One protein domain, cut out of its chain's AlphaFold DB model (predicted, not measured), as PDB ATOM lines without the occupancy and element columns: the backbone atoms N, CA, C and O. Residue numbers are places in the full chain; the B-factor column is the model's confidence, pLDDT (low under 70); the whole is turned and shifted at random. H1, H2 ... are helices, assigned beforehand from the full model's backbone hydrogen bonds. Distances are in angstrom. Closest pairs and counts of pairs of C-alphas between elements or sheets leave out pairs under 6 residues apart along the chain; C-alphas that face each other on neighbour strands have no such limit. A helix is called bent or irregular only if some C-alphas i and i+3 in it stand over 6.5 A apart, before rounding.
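AT A GLANCE: This is residues 75 to 139 of the 146 residues of the protein "NodB homology domain-containing protein" of bioreactor metagenome (UniProt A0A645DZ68). What is the shape? Two helices, H2 and H3, make a narrow V, touching near their first residues, while residues 104 to 124 lead back from H2's end to H3's start. Short H1 sits by H2's start. What builds it? The printed part has 65 residues, under half in helices H1, H2, H3, with no named strand: all helix, compact, radius of gyration of the C-alphas 12.3 A, spans 35 by 21 by 17 A.

IN THESE COORDINATES: Where is H2? Residues 89 to 103 run 21.2 A from C-alpha 89 at (175.395, 114.486, 127.621). And the others? H3, residues 125 to 137, runs 19.1 A to C-alpha 137 at (164.690, 131.681, 130.285). H1, residues 75 to 78, is irregular, 7.0 A long.

HOW THE PARTS SIT: What touches H2? Its residues 89 to 93 alone touch H3's 127 to 131 alone, closest C-alphas Ser 89 and Tyr 127, 6.9 A, at a shallow tilt of 23 degrees, the same way. H1 only just touches H2's residues 89 to 92 alone, with 3 pairs of C-alphas within 8 A, closest Asp 77 and Ser 89, 6.8 A; H1 and H3 are apart. Are O i to N i+4 pairs within hydrogen-bond range? Every one is in H2, 7 of 9 in H3; H1 is too short.

THE WHOLE: How large? The farthest C-alphas, Glu 82 and Glu 139, are 36.9 A apart. Any cut or low confidence? The printed part has no cut, H2 to H3 is a long link, and no printed residue is under 70.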
ATOM      1  N   ASN A  75     181.692 118.831 134.584       97.00
ATOM      2  CA  ASN A  75     183.056 118.454 134.234       97.00
ATOM      3  C   ASN A  75     183.204 117.011 133.727       97.00
ATOM      4  O   ASN A  75     184.277 116.654 133.262       97.00
ATOM      5  N   ALA A  76     182.178 116.157 133.808       97.06
ATOM      6  CA  ALA A  76     182.259 114.785 133.306       97.06
ATOM      7  C   ALA A  76     182.088 114.683 131.778       97.06
ATOM      8  O   ALA A  76     182.121 113.582 131.226       97.06
ATOM      9  N   ASP A  77     181.923 115.803 131.074       96.94
ATOM     10  CA  ASP A  77     181.725 115.850 129.624       96.94
ATOM     11  C   ASP A  77     182.934 115.354 128.808       96.94
ATOM     12  O   ASP A  77     182.773 114.989 127.644       96.94
ATOM     13  N   TYR A  78     184.122 115.245 129.417       95.56
ATOM     14  CA  TYR A  78     185.291 114.619 128.786       95.56
ATOM     15  C   TYR A  78     185.281 113.082 128.820       95.56
ATOM     16  O   TYR A  78     186.054 112.451 128.091       95.56
ATOM     17  N   THR A  79     184.455 112.466 129.674       96.62
ATOM     18  CA  THR A  79     184.488 111.015 129.920       96.62
ATOM     19  C   THR A  79     184.025 110.223 128.700       96.62
ATOM     20  O   THR A  79     183.124 110.651 127.985       96.62
ATOM     21  N   ILE A  80     184.599 109.047 128.456       97.19
ATOM     22  CA  ILE A  80     184.234 108.178 127.318       97.19
ATOM     23  C   ILE A  80     183.439 106.954 127.799       97.19
ATOM     24  O   ILE A  80     183.596 106.596 128.966       97.19
ATOM     25  N   PRO A  81     182.615 106.307 126.949       96.06
ATOM     26  CA  PRO A  81     181.714 105.223 127.361       96.06
ATOM     27  C   PRO A  81     182.370 104.066 128.129       96.06
ATOM     28  O   PRO A  81     181.719 103.417 128.941       96.06
ATOM     29  N   GLU A  82     183.657 103.802 127.901       96.06
ATOM     30  CA  GLU A  82     184.408 102.734 128.565       96.06
ATOM     31  C   GLU A  82     184.857 103.089 129.995       96.06
ATOM     32  O   GLU A  82     185.313 102.221 130.743       96.06
ATOM     33  N   MET A  83     184.764 104.360 130.392       96.25
ATOM     34  CA  MET A  83     185.137 104.811 131.729       96.25
ATOM     35  C   MET A  83     184.022 104.516 132.737       96.25
ATOM     36  O   MET A  83     182.850 104.785 132.497       96.25
ATOM     37  N   LYS A  84     184.394 104.041 133.933       94.75
ATOM     38  CA  LYS A  84     183.433 103.745 135.017       94.75
ATOM     39  C   LYS A  84     182.614 104.961 135.463       94.75
ATOM     40  O   LYS A  84     181.515 104.801 135.977       94.75
ATOM     41  N   ASN A  85     183.168 106.159 135.308       93.31
ATOM     42  CA  ASN A  85     182.550 107.434 135.663       93.31
ATOM     43  C   ASN A  85     181.943 108.158 134.449       93.31
ATOM     44  O   ASN A  85     181.799 109.378 134.485       93.31
ATOM     45  N   TYR A  86     181.626 107.429 133.374       96.56
ATOM     46  CA  TYR A  86     180.973 107.996 132.203       96.56
ATOM     47  C   TYR A  86     179.574 108.531 132.520       96.56
ATOM     48  O   TYR A  86     178.769 107.855 133.163       96.56
ATOM     49  N   TYR A  87     179.275 109.716 131.991       96.88
ATOM     50  CA  TYR A  87     177.923 110.265 131.925       96.88
ATOM     51  C   TYR A  87     177.619 110.719 130.498       96.88
ATOM     52  O   TYR A  87     178.419 111.444 129.896       96.88
ATOM     53  N   SER A  88     176.460 110.325 129.960       97.12
ATOM     54  CA  SER A  88     175.994 110.847 128.669       97.12
ATOM     55  C   SER A  88     175.742 112.354 128.757       97.12
ATOM     56  O   SER A  88     175.588 112.914 129.845       97.12
ATOM     57  N   SER A  89     175.697 113.049 127.621       97.56
ATOM     58  CA  SER A  89     175.395 114.486 127.621       97.56
ATOM     59  C   SER A  89     173.992 114.763 128.155       97.56
ATOM     60  O   SER A  89     173.773 115.778 128.819       97.56
ATOM     61  N   GLN A  90     173.059 113.835 127.924       98.06
ATOM     62  CA  GLN A  90     171.728 113.879 128.517       98.06
ATOM     63  C   GLN A  90     171.798 113.776 130.048       98.06
ATOM     64  O   GLN A  90     171.240 114.637 130.727       98.06
ATOM     65  N   ASP A  91     172.534 112.797 130.590       98.06
ATOM     66  CA  ASP A  91     172.693 112.631 132.044       98.06
ATOM     67  C   ASP A  91     173.292 113.884 132.691       98.06
ATOM     68  O   ASP A  91     172.844 114.318 133.753       98.06
ATOM     69  N   ILE A  92     174.308 114.479 132.057       98.50
ATOM     70  CA  ILE A  92     174.949 115.707 132.543       98.50
ATOM     71  C   ILE A  92     173.938 116.860 132.553       98.50
ATOM     72  O   ILE A  92     173.804 117.550 133.564       98.50
ATOM     73  N   TYR A  93     173.184 117.051 131.466       98.69
ATOM     74  CA  TYR A  93     172.150 118.086 131.393       98.69
ATOM     75  C   TYR A  93     171.093 117.903 132.492       98.69
ATOM     76  O   TYR A  93     170.770 118.847 133.214       98.69
ATOM     77  N   GLU A  94     170.581 116.684 132.664       98.50
ATOM     78  CA  GLU A  94     169.578 116.367 133.683       98.50
ATOM     79  C   GLU A  94     170.115 116.577 135.102       98.50
ATOM     80  O   GLU A  94     169.403 117.108 135.955       98.50
ATOM     81  N   LYS A  95     171.383 116.241 135.363       98.25
ATOM     82  CA  LYS A  95     172.039 116.507 136.653       98.25
ATOM     83  C   LYS A  95     172.183 117.995 136.937       98.25
ATOM     84  O   LYS A  95     171.894 118.406 138.061       98.25
ATOM     85  N   ILE A  96     172.566 118.801 135.946       98.56
ATOM     86  CA  ILE A  96     172.631 120.262 136.091       98.56
ATOM     87  C   ILE A  96     171.244 120.815 136.435       98.56
ATOM     88  O   ILE A  96     171.106 121.551 137.409       98.56
ATOM     89  N   MET A  97     170.204 120.412 135.697       98.56
ATOM     90  CA  MET A  97     168.837 120.879 135.955       98.56
ATOM     91  C   MET A  97     168.277 120.368 137.288       98.56
ATOM     92  O   MET A  97     167.531 121.078 137.957       98.56
ATOM     93  N   LYS A  98     168.664 119.167 137.728       98.25
ATOM     94  CA  LYS A  98     168.312 118.649 139.055       98.25
ATOM     95  C   LYS A  98     168.993 119.441 140.171       98.25
ATOM     96  O   LYS A  98     168.345 119.768 141.161       98.25
ATOM     97  N   ALA A  99     170.280 119.756 140.024       97.62
ATOM     98  CA  ALA A  99     171.000 120.601 140.973       97.62
ATOM     99  C   ALA A  99     170.365 121.999 141.057       97.62
ATOM    100  O   ALA A  99     170.135 122.497 142.157       97.62
ATOM    101  N   GLU A 100     170.002 122.572 139.904       97.94
ATOM    102  CA  GLU A 100     169.276 123.840 139.797       97.94
ATOM    103  C   GLU A 100     167.935 123.803 140.531       97.94
ATOM    104  O   GLU A 100     167.665 124.665 141.361       97.94
ATOM    105  N   SER A 101     167.125 122.776 140.277       97.50
ATOM    106  CA  SER A 101     165.821 122.598 140.916       97.50
ATOM    107  C   SER A 101     165.918 122.450 142.436       97.50
ATOM    108  O   SER A 101     164.992 122.840 143.142       97.50
ATOM    109  N   ASN A 102     166.999 121.853 142.943       96.81
ATOM    110  CA  ASN A 102     167.158 121.595 144.372       96.81
ATOM    111  C   ASN A 102     167.714 122.800 145.140       96.81
ATOM    112  O   ASN A 102     167.283 123.037 146.263       96.81
ATOM    113  N   ASN A 103     168.689 123.522 144.577       93.06
ATOM    114  CA  ASN A 103     169.479 124.513 145.325       93.06
ATOM    115  C   ASN A 103     169.734 125.824 144.561       93.06
ATOM    116  O   ASN A 103     170.524 126.651 145.019       93.06
ATOM    117  N   THR A 104     169.085 126.039 143.411       96.00
ATOM    118  CA  THR A 104     169.440 127.066 142.409       96.00
ATOM    119  C   THR A 104     170.857 126.868 141.843       96.00
ATOM    120  O   THR A 104     171.629 126.037 142.325       96.00
ATOM    121  N   LEU A 105     171.222 127.619 140.796       97.62
ATOM    122  CA  LEU A 105     172.613 127.697 140.314       97.62
ATOM    123  C   LEU A 105     173.320 129.015 140.665       97.62
ATOM    124  O   LEU A 105     174.359 129.323 140.083       97.62
ATOM    125  N   ASN A 106     172.772 129.818 141.582       95.31
ATOM    126  CA  ASN A 106     173.355 131.117 141.906       95.31
ATOM    127  C   ASN A 106     174.729 130.955 142.583       95.31
ATOM    128  O   ASN A 106     174.822 130.407 143.678       95.31
ATOM    129  N   GLY A 107     175.788 131.429 141.921       94.31
ATOM    130  CA  GLY A 107     177.175 131.260 142.367       94.31
ATOM    131  C   GLY A 107     177.835 129.944 141.937       94.31
ATOM    132  O   GLY A 107     178.974 129.689 142.323       94.31
ATOM    133  N   ASN A 108     177.166 129.109 141.131       97.00
ATOM    134  CA  ASN A 108     177.779 127.887 140.613       97.00
ATOM    135  C   ASN A 108     178.758 128.169 139.472       97.00
ATOM    136  O   ASN A 108     178.444 128.884 138.523       97.00
ATOM    137  N   ILE A 109     179.908 127.499 139.525       97.75
ATOM    138  CA  ILE A 109     180.875 127.422 138.433       97.75
ATOM    139  C   ILE A 109     180.677 126.068 137.749       97.75
ATOM    140  O   ILE A 109     180.910 125.021 138.352       97.75
ATOM    141  N   LEU A 110     180.222 126.084 136.497       97.75
ATOM    142  CA  LEU A 110     180.131 124.888 135.657       97.75
ATOM    143  C   LEU A 110     181.404 124.770 134.813       97.75
ATOM    144  O   LEU A 110     181.885 125.775 134.293       97.75
ATOM    145  N   LEU A 111     181.925 123.555 134.657       97.75
ATOM    146  CA  LEU A 111     183.146 123.280 133.896       97.75
ATOM    147  C   LEU A 111     182.829 122.352 132.726       97.75
ATOM    148  O   LEU A 111     182.139 121.359 132.909       97.75
ATOM    149  N   PHE A 112     183.339 122.682 131.542       97.31
ATOM    150  CA  PHE A 112     183.159 121.923 130.303       97.31
ATOM    151  C   PHE A 112     184.462 121.921 129.494       97.31
ATOM    152  O   PHE A 112     185.279 122.834 129.634       97.31
ATOM    153  N   HIS A 113     184.636 120.939 128.610       96.38
ATOM    154  CA  HIS A 113     185.875 120.714 127.869       96.38
ATOM    155  C   HIS A 113     185.701 120.961 126.362       96.38
ATOM    156  O   HIS A 113     185.020 120.220 125.651       96.38
ATOM    157  N   ILE A 114     186.391 121.981 125.841       89.38
ATOM    158  CA  ILE A 114     186.476 122.273 124.401       89.38
ATOM    159  C   ILE A 114     187.617 121.431 123.816       89.38
ATOM    160  O   ILE A 114     188.722 121.916 123.602       89.38
ATOM    161  N   GLY A 115     187.377 120.134 123.629       87.25
ATOM    162  CA  GLY A 115     188.400 119.201 123.146       87.25
ATOM    163  C   GLY A 115     188.418 117.904 123.934       87.25
ATOM    164  O   GLY A 115     189.275 117.683 124.785       87.25
ATOM    165  N   THR A 116     187.459 117.032 123.643       93.50
ATOM    166  CA  THR A 116     187.375 115.692 124.226       93.50
ATOM    167  C   THR A 116     187.929 114.647 123.261       93.50
ATOM    168  O   THR A 116     187.982 114.873 122.049       93.50
ATOM    169  N   SER A 117     188.272 113.470 123.792       94.44
ATOM    170  CA  SER A 117     188.640 112.292 122.995       94.44
ATOM    171  C   SER A 117     187.644 112.039 121.858       94.44
ATOM    172  O   SER A 117     186.441 112.239 122.028       94.44
ATOM    173  N   GLU A 118     188.113 111.537 120.715       94.69
ATOM    174  CA  GLU A 118     187.246 111.089 119.613       94.69
ATOM    175  C   GLU A 118     186.282 109.976 120.045       94.69
ATOM    176  O   GLU A 118     185.182 109.862 119.511       94.69
ATOM    177  N   LYS A 119     186.656 109.208 121.078       96.88
ATOM    178  CA  LYS A 119     185.800 108.184 121.691       96.88
ATOM    179  C   LYS A 119     184.645 108.771 122.514       96.88
ATOM    180  O   LYS A 119     183.710 108.047 122.842       96.88
ATOM    181  N   ARG A 120     184.661 110.075 122.827       96.69
ATOM    182  CA  ARG A 120     183.474 110.793 123.318       96.69
ATOM    183  C   ARG A 120     182.552 111.037 122.122       96.69
ATOM    184  O   ARG A 120     182.598 112.097 121.497       96.69
ATOM    185  N   THR A 121     181.746 110.035 121.791       92.62
ATOM    186  CA  THR A 121     180.823 110.073 120.645       92.62
ATOM    187  C   THR A 121     179.614 110.976 120.897       92.62
ATOM    188  O   THR A 121     179.143 111.642 119.982       92.62
ATOM    189  N   ASP A 122     179.162 111.068 122.147       94.75
ATOM    190  CA  ASP A 122     178.106 111.977 122.597       94.75
ATOM    191  C   ASP A 122     178.719 113.235 123.237       94.75
ATOM    192  O   ASP A 122     178.810 113.344 124.457       94.75
ATOM    193  N   LYS A 123     179.218 114.178 122.435       95.69
ATOM    194  CA  LYS A 123     179.796 115.435 122.955       95.69
ATOM    195  C   LYS A 123     178.700 116.361 123.479       95.69
ATOM    196  O   LYS A 123     177.647 116.472 122.863       95.69
ATOM    197  N   PHE A 124     178.986 117.122 124.537       96.94
ATOM    198  CA  PHE A 124     177.999 118.014 125.164       96.94
ATOM    199  C   PHE A 124     177.612 119.231 124.298       96.94
ATOM    200  O   PHE A 124     176.657 119.939 124.608       96.94
ATOM    201  N   TYR A 125     178.310 119.487 123.186       92.94
ATOM    202  CA  TYR A 125     178.119 120.681 122.350       92.94
ATOM    203  C   TYR A 125     176.662 120.939 121.911       92.94
ATOM    204  O   TYR A 125     176.229 122.087 122.014       92.94
ATOM    205  N   PRO A 126     175.857 119.935 121.504       92.31
ATOM    206  CA  PRO A 126     174.445 120.151 121.179       92.31
ATOM    207  C   PRO A 126     173.595 120.544 122.399       92.31
ATOM    208  O   PRO A 126     172.632 121.297 122.269       92.31
ATOM    209  N   TYR A 127     173.955 120.065 123.593       96.75
ATOM    210  CA  TYR A 127     173.282 120.414 124.847       96.75
ATOM    211  C   TYR A 127     173.728 121.765 125.401       96.75
ATOM    212  O   TYR A 127     172.973 122.371 126.160       96.75
ATOM    213  N   MET A 128     174.901 122.269 125.008       97.06
ATOM    214  CA  MET A 128     175.417 123.559 125.466       97.06
ATOM    215  C   MET A 128     174.458 124.709 125.134       97.06
ATOM    216  O   MET A 128     174.081 125.482 126.013       97.06
ATOM    217  N   ASP A 129     173.999 124.792 123.881       96.12
ATOM    218  CA  ASP A 129     173.042 125.822 123.454       96.12
ATOM    219  C   ASP A 129     171.707 125.700 124.206       96.12
ATOM    220  O   ASP A 129     171.178 126.693 124.716       96.12
ATOM    221  N   LYS A 130     171.204 124.468 124.354       97.81
ATOM    222  CA  LYS A 130     169.992 124.179 125.127       97.81
ATOM    223  C   LYS A 130     170.135 124.651 126.574       97.81
ATOM    224  O   LYS A 130     169.272 125.377 127.055       97.81
ATOM    225  N   LEU A 131     171.229 124.290 127.245       98.44
ATOM    226  CA  LEU A 131     171.501 124.664 128.631       98.44
ATOM    227  C   LEU A 131     171.521 126.185 128.802       98.44
ATOM    228  O   LEU A 131     170.817 126.715 129.660       98.44
ATOM    229  N   ILE A 132     172.271 126.896 127.956       98.12
ATOM    230  CA  ILE A 132     172.367 128.360 128.019       98.12
ATOM    231  C   ILE A 132     170.990 129.005 127.834       98.12
ATOM    232  O   ILE A 132     170.625 129.903 128.595       98.12
ATOM    233  N   LYS A 133     170.209 128.555 126.844       98.38
ATOM    234  CA  LYS A 133     168.862 129.084 126.581       98.38
ATOM    235  C   LYS A 133     167.912 128.820 127.742       98.38
ATOM    236  O   LYS A 133     167.235 129.745 128.182       98.38
ATOM    237  N   THR A 134     167.895 127.598 128.268       98.50
ATOM    238  CA  THR A 134     167.049 127.221 129.404       98.50
ATOM    239  C   THR A 134     167.387 128.033 130.652       98.50
ATOM    240  O   THR A 134     166.482 128.548 131.305       98.50
ATOM    241  N   LEU A 135     168.672 128.216 130.965       98.44
ATOM    242  CA  LEU A 135     169.083 129.021 132.115       98.44
ATOM    243  C   LEU A 135     168.737 130.506 131.927       98.44
ATOM    244  O   LEU A 135     168.220 131.125 132.852       98.44
ATOM    245  N   LYS A 136     168.900 131.070 130.723       98.44
ATOM    246  CA  LYS A 136     168.462 132.449 130.432       98.44
ATOM    247  C   LYS A 136     166.948 132.636 130.558       98.44
ATOM    248  O   LYS A 136     166.510 133.660 131.066       98.44
ATOM    249  N   GLN A 137     166.152 131.663 130.115       98.44
ATOM    250  CA  GLN A 137     164.690 131.681 130.285       98.44
ATOM    251  C   GLN A 137     164.278 131.629 131.760       98.44
ATOM    252  O   GLN A 137     163.239 132.166 132.125       98.44
ATOM    253  N   LYS A 138     165.113 131.013 132.600       97.88
ATOM    254  CA  LYS A 138     165.007 131.010 134.063       97.88
ATOM    255  C   LYS A 138     165.682 132.224 134.720       97.88
ATOM    256  O   LYS A 138     165.958 132.191 135.911       97.88
ATOM    257  N   GLU A 139     165.975 133.267 133.942       97.81
ATOM    258  CA  GLU A 139     166.550 134.543 134.389       97.81
ATOM    259  C   GLU A 139     167.972 134.462 134.975       97.81
ATOM    260  O   GLU A 139     168.478 135.440 135.533       97.81
TER     261      GLU A 139